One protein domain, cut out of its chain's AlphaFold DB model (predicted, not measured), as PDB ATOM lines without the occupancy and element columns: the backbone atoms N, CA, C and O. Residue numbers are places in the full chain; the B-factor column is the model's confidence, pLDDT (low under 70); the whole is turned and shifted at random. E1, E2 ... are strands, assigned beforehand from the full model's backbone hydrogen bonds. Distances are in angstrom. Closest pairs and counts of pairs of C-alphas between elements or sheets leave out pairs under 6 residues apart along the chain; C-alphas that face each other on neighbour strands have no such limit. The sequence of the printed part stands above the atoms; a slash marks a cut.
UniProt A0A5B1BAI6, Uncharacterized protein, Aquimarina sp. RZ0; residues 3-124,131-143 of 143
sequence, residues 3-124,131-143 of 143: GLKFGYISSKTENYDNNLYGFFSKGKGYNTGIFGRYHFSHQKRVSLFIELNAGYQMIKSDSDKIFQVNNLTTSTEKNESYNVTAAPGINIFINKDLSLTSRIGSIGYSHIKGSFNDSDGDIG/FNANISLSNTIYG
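AT A GLANCE: This is residues 3 to 124 and 131 to 143 of the 143 residues of an uncharacterized protein of Aquimarina sp. RZ0 (UniProt A0A5B1BAI6). The model is one long, twisted sheet of antiparallel strands, a wall that bends along its length into a wide V, with no named helix over either face. Long strands E1, E2, E3, E4 and E6 run side by side, while the short E5 and E7 lie in the arm of the V where E4 ends. The 135 printed residues hold seven named strands, E1 to E7 in chain order, and the class is all strand. The sheet is branched at E4, and E1 to E5 form a meander, each strand the antiparallel neighbour of the one before. The whole is only just extended, close to loose, with a radius of gyration of the C-alphas of 21.8 A; it spans 71 by 30 by 24 A, a rod in outline.

HOW THE PARTS SIT: Start with E4, residues 71 to 93, which bends by 61 degrees at residue 88. On one side of it is E3, residues 46 to 68; look at N 81 and O 57, 2.8 A apart and within hydrogen-bond range. On the other side are E5, residues 99 to 103, and E6, residues 105 to 118: find N 90 and O 102 at 2.8 A, and N 80 and O 113 at 2.8 A. E5 runs on into E6 across one residue, at 59 degrees. E2, residues 21 to 40, lies on one side of E3 and E4 on the other side, with N 30 of E2 and O 58 of E3 within hydrogen-bond range at 2.9 A. E1, residues 3 to 17, is an edge strand and makes a hairpin with E2, antiparallel at 159 degrees, where N 9 and O 29 are 2.8 A apart. Beside residues 105 to 109 of E6 is the edge strand E7, residues 131 to 135, with N 108 and O 132 at 2.8 A. E1 and E7 are apart.

IN THESE COORDINATES: Find C-alpha 3 at (123.745, 134.015, 130.423); from there E1 runs 45.2 A to C-alpha 17. E2 measures 57.0 A, E3 63.4 A and E4 62.5 A, ending at C-alpha 93 at (120.686, 132.959, 153.239). E6 runs 39.5 A, and the short E5 and E7 run 13.0 and 13.6 A. E7 ends at C-alpha 135 at (108.030, 148.052, 142.616).

THE WHOLE: The C-alphas farthest apart are those of Gln 43 and Asn 70, 70.8 A. Residues 125 to 130 are not printed, and C-alphas 124 and 131 are 23.7 A apart across this cut. The links printed whole are tight. Look for pLDDT under 70 at residues 16 to 22, 42 to 44, 66 to 71 and 136 to 143; the mean of the printed part is 82.7.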
ATOM      1  N   GLY A   3     124.380 135.102 131.151       93.12
ATOM      2  CA  GLY A   3     123.745 134.015 130.423       93.12
ATOM      3  C   GLY A   3     122.927 134.497 129.236       93.12
ATOM      4  O   GLY A   3     122.652 135.689 129.079       93.12
ATOM      5  N   LEU A   4     122.538 133.535 128.408       95.12
ATOM      6  CA  LEU A   4     121.686 133.732 127.243       95.12
ATOM      7  C   LEU A   4     120.307 133.123 127.506       95.12
ATOM      8  O   LEU A   4     120.169 132.171 128.273       95.12
ATOM      9  N   LYS A   5     119.286 133.684 126.868       91.94
ATOM     10  CA  LYS A   5     117.901 133.223 126.894       91.94
ATOM     11  C   LYS A   5     117.448 133.053 125.455       91.94
ATOM     12  O   LYS A   5     117.603 133.971 124.659       91.94
ATOM     13  N   PHE A   6     116.875 131.902 125.146       94.25
ATOM     14  CA  PHE A   6     116.220 131.638 123.873       94.25
ATOM     15  C   PHE A   6     114.883 130.972 124.164       94.25
ATOM     16  O   PHE A   6     114.775 130.179 125.102       94.25
ATOM     17  N   GLY A   7     113.875 131.281 123.365       92.56
ATOM     18  CA  GLY A   7     112.537 130.759 123.566       92.56
ATOM     19  C   GLY A   7     111.736 130.770 122.281       92.56
ATOM     20  O   GLY A   7     111.925 131.621 121.415       92.56
ATOM     21  N   TYR A   8     110.824 129.815 122.177       93.00
ATOM     22  CA  TYR A   8     109.846 129.729 121.106       93.00
ATOM     23  C   TYR A   8     108.451 129.874 121.706       93.00
ATOM     24  O   TYR A   8     108.157 129.317 122.763       93.00
ATOM     25  N   ILE A   9     107.603 130.651 121.045       90.94
ATOM     26  CA  ILE A   9     106.247 130.969 121.481       90.94
ATOM     27  C   ILE A   9     105.308 130.438 120.409       90.94
ATOM     28  O   ILE A   9     105.469 130.740 119.230       90.94
ATOM     29  N   SER A  10     104.315 129.661 120.818       89.88
ATOM     30  CA  SER A  10     103.238 129.216 119.942       89.88
ATOM     31  C   SER A  10     101.922 129.477 120.649       89.88
ATOM     32  O   SER A  10     101.753 129.078 121.799       89.88
ATOM     33  N   SER A  11     100.993 130.128 119.965       87.44
ATOM     34  CA  SER A  11      99.643 130.365 120.454       87.44
ATOM     35  C   SER A  11      98.633 129.984 119.382       87.44
ATOM     36  O   SER A  11      98.876 130.104 118.180       87.44
ATOM     37  N   LYS A  12      97.491 129.475 119.824       85.81
ATOM     38  CA  LYS A  12      96.350 129.188 118.968       85.81
ATOM     39  C   LYS A  12      95.109 129.621 119.726       85.81
ATOM     40  O   LYS A  12      94.933 129.213 120.871       85.81
ATOM     41  N   THR A  13      94.286 130.435 119.087       82.06
ATOM     42  CA  THR A  13      93.045 130.951 119.654       82.06
ATOM     43  C   THR A  13      91.924 130.669 118.670       82.06
ATOM     44  O   THR A  13      92.011 131.042 117.502       82.06
ATOM     45  N   GLU A  14      90.876 130.014 119.148       78.50
ATOM     46  CA  GLU A  14      89.664 129.728 118.389       78.50
ATOM     47  C   GLU A  14      88.493 130.315 119.171       78.50
ATOM     48  O   GLU A  14      88.348 130.029 120.359       78.50
ATOM     49  N   ASN A  15      87.684 131.152 118.530       75.31
ATOM     50  CA  ASN A  15      86.412 131.604 119.079       75.31
ATOM     51  C   ASN A  15      85.307 131.262 118.085       75.31
ATOM     52  O   ASN A  15      85.346 131.677 116.924       75.31
ATOM     53  N   TYR A  16      84.329 130.510 118.578       66.94
ATOM     54  CA  TYR A  16      83.111 130.175 117.860       66.94
ATOM     55  C   TYR A  16      81.975 130.953 118.508       66.94
ATOM     56  O   TYR A  16      81.572 130.628 119.623       66.94
ATOM     57  N   ASP A  17      81.493 131.993 117.829       65.06
ATOM     58  CA  ASP A  17      80.258 132.652 118.231       65.06
ATOM     59  C   ASP A  17      79.077 131.983 117.515       65.06
ATOM     60  O   ASP A  17      79.176 131.615 116.339       65.06
ATOM     61  N   ASN A  18      77.978 131.769 118.236       56.44
ATOM     62  CA  ASN A  18      76.869 130.908 117.819       56.44
ATOM     63  C   ASN A  18      76.171 131.432 116.542       56.44
ATOM     64  O   ASN A  18      75.185 132.163 116.612       56.44
ATOM     65  N   ASN A  19      76.645 130.944 115.386       56.59
ATOM     66  CA  ASN A  19      76.049 130.951 114.039       56.59
ATOM     67  C   ASN A  19      76.299 132.114 113.057       56.59
ATOM     68  O   ASN A  19      75.717 132.065 111.972       56.59
ATOM     69  N   LEU A  20      77.178 133.094 113.314       57.03
ATOM     70  CA  LEU A  20      77.458 134.142 112.301       57.03
ATOM     71  C   LEU A  20      78.927 134.590 112.155       57.03
ATOM     72  O   LEU A  20      79.274 135.097 111.091       57.03
ATOM     73  N   TYR A  21      79.799 134.369 113.150       61.41
ATOM     74  CA  TYR A  21      81.184 134.865 113.122       61.41
ATOM     75  C   TYR A  21      82.163 133.840 113.709       61.41
ATOM     76  O   TYR A  21      82.062 133.453 114.873       61.41
ATOM     77  N   GLY A  22      83.122 133.398 112.893       65.88
ATOM     78  CA  GLY A  22      84.246 132.565 113.323       65.88
ATOM     79  C   GLY A  22      85.529 133.387 113.365       65.88
ATOM     80  O   GLY A  22      85.856 134.058 112.382       65.88
ATOM     81  N   PHE A  23      86.250 133.336 114.488       73.38
ATOM     82  CA  PHE A  23      87.582 133.927 114.623       73.38
ATOM     83  C   PHE A  23      88.606 132.830 114.892       73.38
ATOM     84  O   PHE A  23      88.540 132.133 115.910       73.38
ATOM     85  N   PHE A  24      89.581 132.710 113.999       78.06
ATOM     86  CA  PHE A  24      90.683 131.772 114.139       78.06
ATOM     87  C   PHE A  24      92.003 132.528 114.116       78.06
ATOM     88  O   PHE A  24      92.250 133.291 113.194       78.06
ATOM     89  N   SER A  25      92.868 132.320 115.108       80.50
ATOM     90  CA  SER A  25      94.179 132.968 115.155       80.50
ATOM     91  C   SER A  25      95.280 131.990 115.542       80.50
ATOM     92  O   SER A  25      95.155 131.212 116.493       80.50
ATOM     93  N   LYS A  26      96.384 132.027 114.799       87.31
ATOM     94  CA  LYS A  26      97.607 131.263 115.048       87.31
ATOM     95  C   LYS A  26      98.772 132.224 115.214       87.31
ATOM     96  O   LYS A  26      99.158 132.899 114.268       87.31
ATOM     97  N   GLY A  27      99.377 132.220 116.393       87.31
ATOM     98  CA  GLY A  27     100.594 132.961 116.692       87.31
ATOM     99  C   GLY A  27     101.813 132.050 116.755       87.31
ATOM    100  O   GLY A  27     101.785 130.975 117.356       87.31
ATOM    101  N   LYS A  28     102.917 132.491 116.161       93.62
ATOM    102  CA  LYS A  28     104.249 131.908 116.335       93.62
ATOM    103  C   LYS A  28     105.245 133.015 116.604       93.62
ATOM    104  O   LYS A  28     105.184 134.081 116.002       93.62
ATOM    105  N   GLY A  29     106.201 132.757 117.471       92.88
ATOM    106  CA  GLY A  29     107.208 133.736 117.808       92.88
ATOM    107  C   GLY A  29     108.464 133.110 118.358       92.88
ATOM    108  O   GLY A  29     108.505 131.936 118.717       92.88
ATOM    109  N   TYR A  30     109.496 133.924 118.441       94.62
ATOM    110  CA  TYR A  30     110.732 133.572 119.105       94.62
ATOM    111  C   TYR A  30     111.171 134.737 119.975       94.62
ATOM    112  O   TYR A  30     110.863 135.898 119.706       94.62
ATOM    113  N   ASN A  31     111.888 134.414 121.038       94.19
ATOM    114  CA  ASN A  31     112.588 135.386 121.844       94.19
ATOM    115  C   ASN A  31     114.054 134.983 121.961       94.19
ATOM    116  O   ASN A  31     114.417 133.804 121.944       94.19
ATOM    117  N   THR A  32     114.896 135.995 122.037       96.06
ATOM    118  CA  THR A  32     116.306 135.856 122.345       96.06
ATOM    119  C   THR A  32     116.704 136.994 123.262       96.06
ATOM    120  O   THR A  32     116.155 138.094 123.189       96.06
ATOM    121  N   GLY A  33     117.643 136.750 124.154       95.06
ATOM    122  CA  GLY A  33     118.116 137.784 125.044       95.06
ATOM    123  C   GLY A  33     119.348 137.376 125.808       95.06
ATOM    124  O   GLY A  33     119.754 136.216 125.848       95.06
ATOM    125  N   ILE A  34     119.930 138.369 126.449       96.44
ATOM    126  CA  ILE A  34     121.071 138.224 127.330       96.44
ATOM    127  C   ILE A  34     120.681 138.746 128.703       96.44
ATOM    128  O   ILE A  34     119.871 139.667 128.842       96.44
ATOM    129  N   PHE A  35     121.259 138.153 129.735       95.06
ATOM    130  CA  PHE A  35     121.080 138.641 131.086       95.06
ATOM    131  C   PHE A  35     122.384 138.571 131.867       95.06
ATOM    132  O   PHE A  35     123.195 137.661 131.696       95.06
ATOM    133  N   GLY A  36     122.576 139.548 132.740       94.75
ATOM    134  CA  GLY A  36     123.703 139.638 133.647       94.75
ATOM    135  C   GLY A  36     123.200 139.897 135.053       94.75
ATOM    136  O   GLY A  36     122.447 140.834 135.279       94.75
ATOM    137  N   ARG A  37     123.620 139.074 136.009       92.44
ATOM    138  CA  ARG A  37     123.348 139.264 137.432       92.44
ATOM    139  C   ARG A  37     124.648 139.528 138.175       92.44
ATOM    140  O   ARG A  37     125.557 138.690 138.153       92.44
ATOM    141  N   TYR A  38     124.722 140.669 138.845       90.94
ATOM    142  CA  TYR A  38     125.837 141.045 139.702       90.94
ATOM    143  C   TYR A  38     125.403 141.006 141.165       90.94
ATOM    144  O   TYR A  38     124.348 141.537 141.506       90.94
ATOM    145  N   HIS A  39     126.204 140.365 142.014       88.38
ATOM    146  CA  HIS A  39     125.947 140.230 143.444       88.38
ATOM    147  C   HIS A  39     126.907 141.130 144.218       88.38
ATOM    148  O   HIS A  39     128.122 140.957 144.153       88.38
ATOM    149  N   PHE A  40     126.358 142.066 144.978       84.62
ATOM    150  CA  PHE A  40     127.083 142.830 145.977       84.62
ATOM    151  C   PHE A  40     127.096 142.001 147.272       84.62
ATOM    152  O   PHE A  40     126.041 141.637 147.805       84.62
ATOM    153  N   SER A  41     128.284 141.655 147.770       73.25
ATOM    154  CA  SER A  41     128.442 140.938 149.039       73.25
ATOM    155  C   SER A  41     129.525 141.576 149.905       73.25
ATOM    156  O   SER A  41     130.646 141.792 149.452       73.25
ATOM    157  N   HIS A  42     129.172 141.852 151.163       54.16
ATOM    158  CA  HIS A  42     130.110 142.115 152.262       54.16
ATOM    159  C   HIS A  42     129.753 141.315 153.537       54.16
ATOM    160  O   HIS A  42     130.500 141.363 154.510       54.16
ATOM    161  N   GLN A  43     128.631 140.571 153.575       60.09
ATOM    162  CA  GLN A  43     128.143 139.886 154.784       60.09
ATOM    163  C   GLN A  43     127.573 138.487 154.491       60.09
ATOM    164  O   GLN A  43     126.901 138.263 153.492       60.09
ATOM    165  N   LYS A  44     127.807 137.534 155.407       68.75
ATOM    166  CA  LYS A  44     127.539 136.089 155.230       68.75
ATOM    167  C   LYS A  44     126.055 135.678 155.167       68.75
ATOM    168  O   LYS A  44     125.787 134.514 154.894       68.75
ATOM    169  N   ARG A  45     125.102 136.574 155.463       78.69
ATOM    170  CA  ARG A  45     123.661 136.240 155.571       78.69
ATOM    171  C   ARG A  45     122.761 136.955 154.564       78.69
ATOM    172  O   ARG A  45     121.664 136.476 154.306       78.69
ATOM    173  N   VAL A  46     123.208 138.070 153.989       82.81
ATOM    174  CA  VAL A  46     122.423 138.866 153.036       82.81
ATOM    175  C   VAL A  46     123.327 139.303 151.888       82.81
ATOM    176  O   VAL A  46     124.411 139.831 152.120       82.81
ATOM    177  N   SER A  47     122.877 139.102 150.652       86.75
ATOM    178  CA  SER A  47     123.535 139.599 149.444       86.75
ATOM    179  C   SER A  47     122.544 140.406 148.624       86.75
ATOM    180  O   SER A  47     121.454 139.937 148.316       86.75
ATOM    181  N   LEU A  48     122.928 141.622 148.251       88.88
ATOM    182  CA  LEU A  48     122.165 142.405 147.287       88.88
ATOM    183  C   LEU A  48     122.567 141.966 145.885       88.88
ATOM    184  O   LEU A  48     123.728 141.643 145.640       88.88
ATOM    185  N   PHE A  49     121.635 141.979 144.947       90.50
ATOM    186  CA  PHE A  49     121.951 141.748 143.548       90.50
ATOM    187  C   PHE A  49     121.237 142.744 142.650       90.50
ATOM    188  O   PHE A  49     120.185 143.283 142.986       90.50
ATOM    189  N   ILE A  50     121.812 142.964 141.478       92.19
ATOM    190  CA  ILE A  50     121.148 143.640 140.373       92.19
ATOM    191  C   ILE A  50     121.201 142.736 139.151       92.19
ATOM    192  O   ILE A  50     122.235 142.140 138.844       92.19
ATOM    193  N   GLU A  51     120.068 142.598 138.475       93.19
ATOM    194  CA  GLU A  51     119.958 141.845 137.236       93.19
ATOM    195  C   GLU A  51     119.626 142.774 136.074       93.19
ATOM    196  O   GLU A  51     118.587 143.424 136.063       93.19
ATOM    197  N   LEU A  52     120.503 142.803 135.081       94.94
ATOM    198  CA  LEU A  52     120.291 143.459 133.803       94.94
ATOM    199  C   LEU A  52     119.825 142.423 132.784       94.94
ATOM    200  O   LEU A  52     120.398 141.340 132.683       94.94
ATOM    201  N   ASN A  53     118.797 142.759 132.020       93.38
ATOM    202  CA  ASN A  53     118.260 141.954 130.935       93.38
ATOM    203  C   ASN A  53     118.156 142.824 129.691       93.38
ATOM    204  O   ASN A  53     117.704 143.962 129.781       93.38
ATOM    205  N   ALA A  54     118.528 142.277 128.542       95.94
ATOM    206  CA  ALA A  54     118.247 142.870 127.247       95.94
ATOM    207  C   ALA A  54     117.762 141.774 126.301       95.94
ATOM    208  O   ALA A  54     118.325 140.678 126.291       95.94
ATOM    209  N   GLY A  55     116.716 142.039 125.531       95.69
ATOM    210  CA  GLY A  55     116.093 141.021 124.701       95.69
ATOM    211  C   GLY A  55     115.418 141.572 123.460       95.69
ATOM    212  O   GLY A  55     115.107 142.759 123.353       95.69
ATOM    213  N   TYR A  56     115.213 140.659 122.522       94.38
ATOM    214  CA  TYR A  56     114.414 140.836 121.329       94.38
ATOM    215  C   TYR A  56     113.379 139.718 121.249       94.38
ATOM    216  O   TYR A  56     113.681 138.545 121.491       94.38
ATOM    217  N   GLN A  57     112.164 140.073 120.874       94.94
ATOM    218  CA  GLN A  57     111.079 139.136 120.657       94.94
ATOM    219  C   GLN A  57     110.363 139.483 119.357       94.94
ATOM    220  O   GLN A  57     110.077 140.639 119.067       94.94
ATOM    221  N   MET A  58     110.048 138.455 118.580       94.00
ATOM    222  CA  MET A  58     109.201 138.567 117.403       94.00
ATOM    223  C   MET A  58     108.014 137.632 117.571       94.00
ATOM    224  O   MET A  58     108.195 136.462 117.903       94.00
ATOM    225  N   ILE A  59     106.810 138.121 117.307       92.56
ATOM    226  CA  ILE A  59     105.589 137.324 117.241       92.56
ATOM    227  C   ILE A  59     104.895 137.654 115.924       92.56
ATOM    228  O   ILE A  59     104.625 138.817 115.641       92.56
ATOM    229  N   LYS A  60     104.604 136.639 115.121       91.06
ATOM    230  CA  LYS A  60     103.718 136.721 113.964       91.06
ATOM    231  C   LYS A  60     102.417 136.016 114.316       91.06
ATOM    232  O   LYS A  60     102.463 134.872 114.762       91.06
ATOM    233  N   SER A  61     101.296 136.681 114.103       87.94
ATOM    234  CA  SER A  61      99.960 136.149 114.323       87.94
ATOM    235  C   SER A  61      99.167 136.250 113.032       87.94
ATOM    236  O   SER A  61      98.946 137.342 112.523       87.94
ATOM    237  N   ASP A  62      98.738 135.108 112.517       85.94
ATOM    238  CA  ASP A  62      97.865 135.017 111.354       85.94
ATOM    239  C   ASP A  62      96.440 134.812 111.875       85.94
ATOM    240  O   ASP A  62      96.212 133.914 112.692       85.94
ATOM    241  N   SER A  63      95.507 135.675 111.477       81.00
ATOM    242  CA  SER A  63      94.123 135.652 111.950       81.00
ATOM    243  C   SER A  63      93.138 135.669 110.791       81.00
ATOM    244  O   SER A  63      93.184 136.555 109.943       81.00
ATOM    245  N   ASP A  64      92.199 134.738 110.823       80.44
ATOM    246  CA  ASP A  64      91.136 134.588 109.843       80.44
ATOM    247  C   ASP A  64      89.813 135.028 110.486       80.44
ATOM    248  O   ASP A  64      89.427 134.527 111.553       80.44
ATOM    249  N   LYS A  65      89.129 135.990 109.858       71.62
ATOM    250  CA  LYS A  65      87.834 136.525 110.298       71.62
ATOM    251  C   LYS A  65      86.768 136.260 109.243       71.62
ATOM    252  O   LYS A  65      86.937 136.612 108.080       71.62
ATOM    253  N   ILE A  66      85.647 135.684 109.668       68.31
ATOM    254  CA  ILE A  66      84.466 135.495 108.818       68.31
ATOM    255  C   ILE A  66      83.413 136.507 109.266       68.31
ATOM    256  O   ILE A  66      82.874 136.365 110.360       68.31
ATOM    257  N   PHE A  67      83.158 137.538 108.451       63.16
ATOM    258  CA  PHE A  67      82.224 138.625 108.791       63.16
ATOM    259  C   PHE A  67      80.805 138.438 108.219       63.16
ATOM    260  O   PHE A  67      79.848 139.011 108.738       63.16
ATOM    261  N   GLN A  68      80.655 137.673 107.136       57.56
ATOM    262  CA  GLN A  68      79.379 137.281 106.526       57.56
ATOM    263  C   GLN A  68      79.564 135.930 105.821       57.56
ATOM    264  O   GLN A  68      80.696 135.537 105.524       57.56
ATOM    265  N   VAL A  69      78.465 135.226 105.527       56.19
ATOM    266  CA  VAL A  69      78.490 133.986 104.735       56.19
ATOM    267  C   VAL A  69      79.237 134.265 103.420       56.19
ATOM    268  O   VAL A  69      78.765 135.049 102.603       56.19
ATOM    269  N   ASN A  70      80.406 133.639 103.245       59.22
ATOM    270  CA  ASN A  70      81.326 133.733 102.097       59.22
ATOM    271  C   ASN A  70      82.308 134.922 102.012       59.22
ATOM    272  O   ASN A  70      82.951 135.047 100.972       59.22
ATOM    273  N   ASN A  71      82.506 135.740 103.054       66.25
ATOM    274  CA  ASN A  71      83.611 136.717 103.049       66.25
ATOM    275  C   ASN A  71      84.655 136.389 104.129       66.25
ATOM    276  O   ASN A  71      84.401 136.574 105.324       66.25
ATOM    277  N   LEU A  72      85.794 135.844 103.687       71.06
ATOM    278  CA  LEU A  72      86.942 135.497 104.523       71.06
ATOM    279  C   LEU A  72      87.979 136.612 104.417       71.06
ATOM    280  O   LEU A  72      88.627 136.756 103.382       71.06
ATOM    281  N   THR A  73      88.156 137.349 105.504       77.69
ATOM    282  CA  THR A  73      89.191 138.375 105.623       77.69
ATOM    283  C   THR A  73      90.358 137.779 106.402       77.69
ATOM    284  O   THR A  73      90.182 137.321 107.537       77.69
ATOM    285  N   THR A  74      91.544 137.739 105.795       81.38
ATOM    286  CA  THR A  74      92.754 137.193 106.427       81.38
ATOM    287  C   THR A  74      93.705 138.324 106.776       81.38
ATOM    288  O   THR A  74      94.204 139.009 105.885       81.38
ATOM    289  N   SER A  75      94.021 138.472 108.058       82.88
ATOM    290  CA  SER A  75      94.926 139.501 108.554       82.88
ATOM    291  C   SER A  75      96.184 138.874 109.146       82.88
ATOM    292  O   SER A  75      96.129 137.976 109.989       82.88
ATOM    293  N   THR A  76      97.344 139.346 108.701       85.12
ATOM    294  CA  THR A  76      98.645 138.970 109.256       85.12
ATOM    295  C   THR A  76      99.179 140.114 110.100       85.12
ATOM    296  O   THR A  76      99.484 141.186 109.582       85.12
ATOM    297  N   GLU A  77      99.382 139.864 111.387       87.12
ATOM    298  CA  GLU A  77     100.032 140.784 112.311       87.12
ATOM    299  C   GLU A  77     101.450 140.309 112.631       87.12
ATOM    300  O   GLU A  77     101.704 139.134 112.894       87.12
ATOM    301  N   LYS A  78     102.407 141.232 112.648       91.06
ATOM    302  CA  LYS A  78     103.782 140.989 113.083       91.06
ATOM    303  C   LYS A  78     104.157 142.023 114.134       91.06
ATOM    304  O   LYS A  78     104.111 143.217 113.870       91.06
ATOM    305  N   ASN A  79     104.574 141.553 115.300       92.06
ATOM    306  CA  ASN A  79     105.029 142.362 116.420       92.06
ATOM    307  C   ASN A  79     106.493 142.048 116.725       92.06
ATOM    308  O   ASN A  79     106.860 140.902 116.973       92.06
ATOM    309  N   GLU A  80     107.322 143.079 116.711       94.62
ATOM    310  CA  GLU A  80     108.733 143.049 117.075       94.62
ATOM    311  C   GLU A  80     108.906 143.884 118.338       94.62
ATOM    312  O   GLU A  80     108.446 145.024 118.390       94.62
ATOM    313  N   SER A  81     109.564 143.351 119.358       93.44
ATOM    314  CA  SER A  81     109.825 144.076 120.591       93.44
ATOM    315  C   SER A  81     111.280 143.961 121.014       93.44
ATOM    316  O   SER A  81     111.900 142.905 120.912       93.44
ATOM    317  N   TYR A  82     111.817 145.075 121.496       95.38
ATOM    318  CA  TYR A  82     113.114 145.159 122.150       95.38
ATOM    319  C   TYR A  82     112.884 145.618 123.575       95.38
ATOM    320  O   TYR A  82     112.107 146.544 123.810       95.38
ATOM    321  N   ASN A  83     113.563 145.001 124.530       93.81
ATOM    322  CA  ASN A  83     113.470 145.401 125.921       93.81
ATOM    323  C   ASN A  83     114.841 145.455 126.578       93.81
ATOM    324  O   ASN A  83     115.715 144.638 126.307       93.81
ATOM    325  N   VAL A  84     115.002 146.419 127.478       95.31
ATOM    326  CA  VAL A  84     116.124 146.495 128.409       95.31
ATOM    327  C   VAL A  84     115.546 146.721 129.794       95.31
ATOM    328  O   VAL A  84     114.656 147.549 129.979       95.31
ATOM    329  N   THR A  85     115.995 145.959 130.782       93.94
ATOM    330  CA  THR A  85     115.432 145.996 132.133       93.94
ATOM    331  C   THR A  85     116.522 145.797 133.169       93.94
ATOM    332  O   THR A  85     117.340 144.890 133.048       93.94
ATOM    333  N   ALA A  86     116.508 146.618 134.211       93.12
ATOM    334  CA  ALA A  86     117.310 146.474 135.410       93.12
ATOM    335  C   ALA A  86     116.399 146.127 136.593       93.12
ATOM    336  O   ALA A  86     115.432 146.829 136.874       93.12
ATOM    337  N   ALA A  87     116.702 145.040 137.291       92.25
ATOM    338  CA  ALA A  87     115.916 144.535 138.407       92.25
ATOM    339  C   ALA A  87     116.819 144.328 139.633       92.25
ATOM    340  O   ALA A  87     117.585 143.358 139.666       92.25
ATOM    341  N   PRO A  88     116.776 145.226 140.632       91.44
ATOM    342  CA  PRO A  88     117.448 145.006 141.904       91.44
ATOM    343  C   PRO A  88     116.700 143.974 142.761       91.44
ATOM    344  O   PRO A  88     115.473 143.833 142.702       91.44
ATOM    345  N   GLY A  89     117.444 143.268 143.602       88.38
ATOM    346  CA  GLY A  89     116.906 142.277 144.521       88.38
ATOM    347  C   GLY A  89     117.844 141.954 145.675       88.38
ATOM    348  O   GLY A  89     118.958 142.470 145.781       88.38
ATOM    349  N   ILE A  90     117.355 141.102 146.567       87.88
ATOM    350  CA  ILE A  90     118.012 140.697 147.803       87.88
ATOM    351  C   ILE A  90     117.946 139.178 147.913       87.88
ATOM    352  O   ILE A  90     116.891 138.578 147.724       87.88
ATOM    353  N   ASN A  91     119.069 138.576 148.273       87.62
ATOM    354  CA  ASN A  91     119.183 137.186 148.675       87.62
ATOM    355  C   ASN A  91     119.436 137.123 150.179       87.62
ATOM    356  O   ASN A  91     120.403 137.710 150.666       87.62
ATOM    357  N   ILE A  92     118.598 136.395 150.907       86.25
ATOM    358  CA  ILE A  92     118.743 136.128 152.338       86.25
ATOM    359  C   ILE A  92     119.072 134.646 152.499       86.25
ATOM    360  O   ILE A  92     118.263 133.786 152.169       86.25
ATOM    361  N   PHE A  93     120.260 134.335 153.003       86.44
ATOM    362  CA  PHE A  93     120.686 132.959 153.239       86.44
ATOM    363  C   PHE A  93     120.147 132.503 154.591       86.44
ATOM    364  O   PHE A  93     120.574 133.000 155.634       86.44
ATOM    365  N   ILE A  94     119.190 131.575 154.560       84.31
ATOM    366  CA  ILE A  94     118.643 130.961 155.772       84.31
ATOM    367  C   ILE A  94     119.705 130.013 156.334       84.31
ATOM    368  O   ILE A  94     120.084 130.138 157.494       84.31
ATOM    369  N   ASN A  95     120.243 129.146 155.469       81.69
ATOM    370  CA  ASN A  95     121.328 128.206 155.745       81.69
ATOM    371  C   ASN A  95     122.329 128.201 154.570       81.69
ATOM    372  O   ASN A  95     122.168 128.947 153.607       81.69
ATOM    373  N   LYS A  96     123.367 127.353 154.633       79.12
ATOM    374  CA  LYS A  96     124.360 127.209 153.548       79.12
ATOM    375  C   LYS A  96     123.750 126.726 152.227       79.12
ATOM    376  O   LYS A  96     124.260 127.088 151.175       79.12
ATOM    377  N   ASP A  97     122.660 125.971 152.317       82.19
ATOM    378  CA  ASP A  97     122.025 125.306 151.176       82.19
ATOM    379  C   ASP A  97     120.673 125.921 150.795       82.19
ATOM    380  O   ASP A  97     120.099 125.528 149.793       82.19
ATOM    381  N   LEU A  98     120.161 126.874 151.586       80.75
ATOM    382  CA  LEU A  98     118.837 127.467 151.385       80.75
ATOM    383  C   LEU A  98     118.944 128.988 151.369       80.75
ATOM    384  O   LEU A  98     119.318 129.609 152.375       80.75
ATOM    385  N   SER A  99     118.560 129.591 150.248       83.62
ATOM    386  CA  SER A  99     118.532 131.046 150.102       83.62
ATOM    387  C   SER A  99     117.180 131.536 149.611       83.62
ATOM    388  O   SER A  99     116.629 131.039 148.633       83.62
ATOM    389  N   LEU A 100     116.659 132.558 150.279       83.69
ATOM    390  CA  LEU A 100     115.472 133.271 149.860       83.69
ATOM    391  C   LEU A 100     115.882 134.411 148.930       83.69
ATOM    392  O   LEU A 100     116.496 135.383 149.365       83.69
ATOM    393  N   THR A 101     115.527 134.295 147.656       84.56
ATOM    394  CA  THR A 101     115.738 135.349 146.657       84.56
ATOM    395  C   THR A 101     114.453 136.143 146.482       84.56
ATOM    396  O   THR A 101     113.429 135.567 146.130       84.56
ATOM    397  N   SER A 102     114.514 137.457 146.673       84.81
ATOM    398  CA  SER A 102     113.403 138.374 146.420       84.81
ATOM    399  C   SER A 102     113.845 139.505 145.499       84.81
ATOM    400  O   SER A 102     114.944 140.048 145.633       84.81
ATOM    401  N   ARG A 103     112.994 139.876 144.543       87.69
ATOM    402  CA  ARG A 103     113.178 141.091 143.741       87.69
ATOM    403  C   ARG A 103     112.418 142.226 144.404       87.69
ATOM    404  O   ARG A 103     111.331 142.015 144.919       87.69
ATOM    405  N   ILE A 104     113.012 143.415 144.397       86.12
ATOM    406  CA  ILE A 104     112.378 144.627 144.938       86.12
ATOM    407  C   ILE A 104     111.493 145.271 143.862       86.12
ATOM    408  O   ILE A 104     110.496 145.929 144.153       86.12
ATOM    409  N   GLY A 105     111.862 145.083 142.597       86.38
ATOM    410  CA  GLY A 105     111.162 145.651 141.462       86.38
ATOM    411  C   GLY A 105     111.984 145.557 140.187       86.38
ATOM    412  O   GLY A 105     112.984 144.836 140.111       86.38
ATOM    413  N   SER A 106     111.565 146.316 139.185       90.75
ATOM    414  CA  SER A 106     112.259 146.441 137.914       90.75
ATOM    415  C   SER A 106     112.015 147.802 137.293       90.75
ATOM    416  O   SER A 106     110.894 148.303 137.298       90.75
ATOM    417  N   ILE A 107     113.052 148.358 136.691       93.06
ATOM    418  CA  ILE A 107     112.954 149.505 135.804       93.06
ATOM    419  C   ILE A 107     113.369 149.064 134.411       93.06
ATOM    420  O   ILE A 107     114.337 148.322 134.253       93.06
ATOM    421  N   GLY A 108     112.632 149.468 133.393       93.31
ATOM    422  CA  GLY A 108     112.893 149.007 132.047       93.31
ATOM    423  C   GLY A 108     112.321 149.915 130.987       93.31
ATOM    424  O   GLY A 108     111.370 150.661 131.200       93.31
ATOM    425  N   TYR A 109     112.926 149.812 129.820       94.00
ATOM    426  CA  TYR A 109     112.459 150.421 128.597       94.00
ATOM    427  C   TYR A 109     112.097 149.307 127.621       94.00
ATOM    428  O   TYR A 109     112.811 148.303 127.523       94.00
ATOM    429  N   SER A 110     110.992 149.473 126.902       94.31
ATOM    430  CA  SER A 110     110.649 148.589 125.800       94.31
ATOM    431  C   SER A 110     110.140 149.364 124.595       94.31
ATOM    432  O   SER A 110     109.346 150.297 124.721       94.31
ATOM    433  N   HIS A 111     110.619 148.949 123.429       95.12
ATOM    434  CA  HIS A 111     110.186 149.427 122.130       95.12
ATOM    435  C   HIS A 111     109.416 148.306 121.449       95.12
ATOM    436  O   HIS A 111     109.929 147.195 121.334       95.12
ATOM    437  N   ILE A 112     108.205 148.591 120.988       93.81
ATOM    438  CA  ILE A 112     107.350 147.640 120.285       93.81
ATOM    439  C   ILE A 112     107.007 148.229 118.924       93.81
ATOM    440  O   ILE A 112     106.493 149.341 118.827       93.81
ATOM    441  N   LYS A 113     107.254 147.462 117.872       95.06
ATOM    442  CA  LYS A 113     106.862 147.764 116.505       95.06
ATOM    443  C   LYS A 113     105.886 146.695 116.032       95.06
ATOM    444  O   LYS A 113     106.262 145.537 115.881       95.06
ATOM    445  N   GLY A 114     104.648 147.100 115.794       91.44
ATOM    446  CA  GLY A 114     103.615 146.273 115.186       91.44
ATOM    447  C   GLY A 114     103.427 146.635 113.717       91.44
ATOM    448  O   GLY A 114     103.498 147.805 113.345       91.44
ATOM    449  N   SER A 115     103.168 145.650 112.876       90.94
ATOM    450  CA  SER A 115     102.696 145.846 111.508       90.94
ATOM    451  C   SER A 115     101.571 144.873 111.217       90.94
ATOM    452  O   SER A 115     101.681 143.710 111.600       90.94
ATOM    453  N   PHE A 116     100.541 145.326 110.515       87.75
ATOM    454  CA  PHE A 116      99.471 144.467 110.028       87.75
ATOM    455  C   PHE A 116      99.337 144.594 108.513       87.75
ATOM    456  O   PHE A 116      99.666 145.635 107.936       87.75
ATOM    457  N   ASN A 117      98.886 143.512 107.892       88.06
ATOM    458  CA  ASN A 117      98.523 143.454 106.486       88.06
ATOM    459  C   ASN A 117      97.222 142.668 106.361       88.06
ATOM    460  O   ASN A 117      97.168 141.518 106.809       88.06
ATOM    461  N   ASP A 118      96.205 143.295 105.787       83.25
ATOM    462  CA  ASP A 118      94.904 142.685 105.543       83.25
ATOM    463  C   ASP A 118      94.755 142.235 104.081       83.25
ATOM    464  O   ASP A 118      95.367 142.802 103.172       83.25
ATOM    465  N   SER A 119      93.918 141.231 103.830       78.25
ATOM    466  CA  SER A 119      93.614 140.736 102.481       78.25
ATOM    467  C   SER A 119      92.980 141.796 101.581       78.25
ATOM    468  O   SER A 119      93.105 141.706 100.361       78.25
ATOM    469  N   ASP A 120      92.363 142.816 102.178       79.19
ATOM    470  CA  ASP A 120      91.718 143.927 101.472       79.19
ATOM    471  C   ASP A 120      92.714 145.030 101.047       79.19
ATOM    472  O   ASP A 120      92.328 146.020 100.427       79.19
ATOM    473  N   GLY A 121      94.012 144.846 101.324       73.75
ATOM    474  CA  GLY A 121      95.093 145.747 100.906       73.75
ATOM    475  C   GLY A 121      95.483 146.804 101.942       73.75
ATOM    476  O   GLY A 121      96.395 147.595 101.689       73.75
ATOM    477  N   ASP A 122      94.843 146.802 103.113       82.44
ATOM    478  CA  ASP A 122      95.183 147.694 104.216       82.44
ATOM    479  C   ASP A 122      96.494 147.269 104.885       82.44
ATOM    480  O   ASP A 122      96.627 146.179 105.448       82.44
ATOM    481  N   ILE A 123      97.473 148.174 104.852       87.44
ATOM    482  CA  ILE A 123      98.784 147.989 105.471       87.44
ATOM    483  C   ILE A 123      98.997 149.102 106.485       87.44
ATOM    484  O   ILE A 123      98.924 150.288 106.160       87.44
ATOM    485  N   GLY A 124      99.336 148.724 107.714       87.12
ATOM    486  CA  GLY A 124      99.638 149.681 108.766       87.12
ATOM    487  C   GLY A 124     100.848 149.284 109.590       87.12
ATOM    488  O   GLY A 124     101.152 148.108 109.791       87.12
ATOM    489  N   PHE A 131     108.412 153.308 128.931       93.06
ATOM    490  CA  PHE A 131     109.243 153.216 130.112       93.06
ATOM    491  C   PHE A 131     108.377 152.698 131.250       93.06
ATOM    492  O   PHE A 131     107.276 153.200 131.480       93.06
ATOM    493  N   ASN A 132     108.855 151.676 131.944       86.94
ATOM    494  CA  ASN A 132     108.168 151.089 133.074       86.94
ATOM    495  C   ASN A 132     109.088 151.094 134.289       86.94
ATOM    496  O   ASN A 132     110.230 150.650 134.223       86.94
ATOM    497  N   ALA A 133     108.554 151.568 135.405       87.19
ATOM    498  CA  ALA A 133     109.116 151.334 136.717       87.19
ATOM    499  C   ALA A 133     108.057 150.590 137.526       87.19
ATOM    500  O   ALA A 133     106.922 151.046 137.661       87.19
ATOM    501  N   ASN A 134     108.428 149.429 138.039       82.00
ATOM    502  CA  ASN A 134     107.590 148.615 138.888       82.00
ATOM    503  C   ASN A 134     108.324 148.354 140.199       82.00
ATOM    504  O   ASN A 134     109.502 148.000 140.204       82.00
ATOM    505  N   ILE A 135     107.604 148.515 141.302       81.25
ATOM    506  CA  ILE A 135     108.030 148.052 142.616       81.25
ATOM    507  C   ILE A 135     107.119 146.880 142.939       81.25
ATOM    508  O   ILE A 135     105.898 147.025 142.978       81.25
ATOM    509  N   SER A 136     107.713 145.714 143.124       69.38
ATOM    510  CA  SER A 136     106.994 144.500 143.466       69.38
ATOM    511  C   SER A 136     107.834 143.746 144.470       69.38
ATOM    512  O   SER A 136     108.917 143.276 144.148       69.38
ATOM    513  N   LEU A 137     107.310 143.633 145.688       61.78
ATOM    514  CA  LEU A 137     107.874 142.821 146.764       61.78
ATOM    515  C   LEU A 137     107.297 141.399 146.715       61.78
ATOM    516  O   LEU A 137     106.907 140.841 147.737       61.78
ATOM    517  N   SER A 138     107.199 140.816 145.518       59.38
ATOM    518  CA  SER A 138     106.702 139.452 145.340       59.38
ATOM    519  C   SER A 138     107.723 138.597 144.595       59.38
ATOM    520  O   SER A 138     108.020 138.828 143.426       59.38
ATOM    521  N   ASN A 139     108.340 137.651 145.309       47.78
ATOM    522  CA  ASN A 139     108.141 136.209 145.122       47.78
ATOM    523  C   ASN A 139     109.107 135.451 146.053       47.78
ATOM    524  O   ASN A 139     110.318 135.652 145.986       47.78
ATOM    525  N   THR A 140     108.584 134.577 146.911       44.66
ATOM    526  CA  THR A 140     109.373 133.710 147.798       44.66
ATOM    527  C   THR A 140     109.824 132.490 146.992       44.66
ATOM    528  O   THR A 140     109.046 131.559 146.809       44.66
ATOM    529  N   ILE A 141     111.041 132.492 146.440       53.62
ATOM    530  CA  ILE A 141     111.593 131.299 145.772       53.62
ATOM    531  C   ILE A 141     112.307 130.452 146.828       53.62
ATOM    532  O   ILE A 141     113.275 130.917 147.428       53.62
ATOM    533  N   TYR A 142     111.819 129.228 147.044       39.62
ATOM    534  CA  TYR A 142     112.512 128.194 147.811       39.62
ATOM    535  C   TYR A 142     113.435 127.436 146.855       39.62
ATOM    536  O   TYR A 142     112.957 126.802 145.913       39.62
ATOM    537  N   GLY A 143     114.742 127.561 147.063       38.22
ATOM    538  CA  GLY A 143     115.785 126.836 146.342       38.22
ATOM    539  C   GLY A 143     116.834 126.362 147.321       38.22
ATOM    540  O   GLY A 143     117.299 127.229 148.102       38.22
TER     541      GLY A 143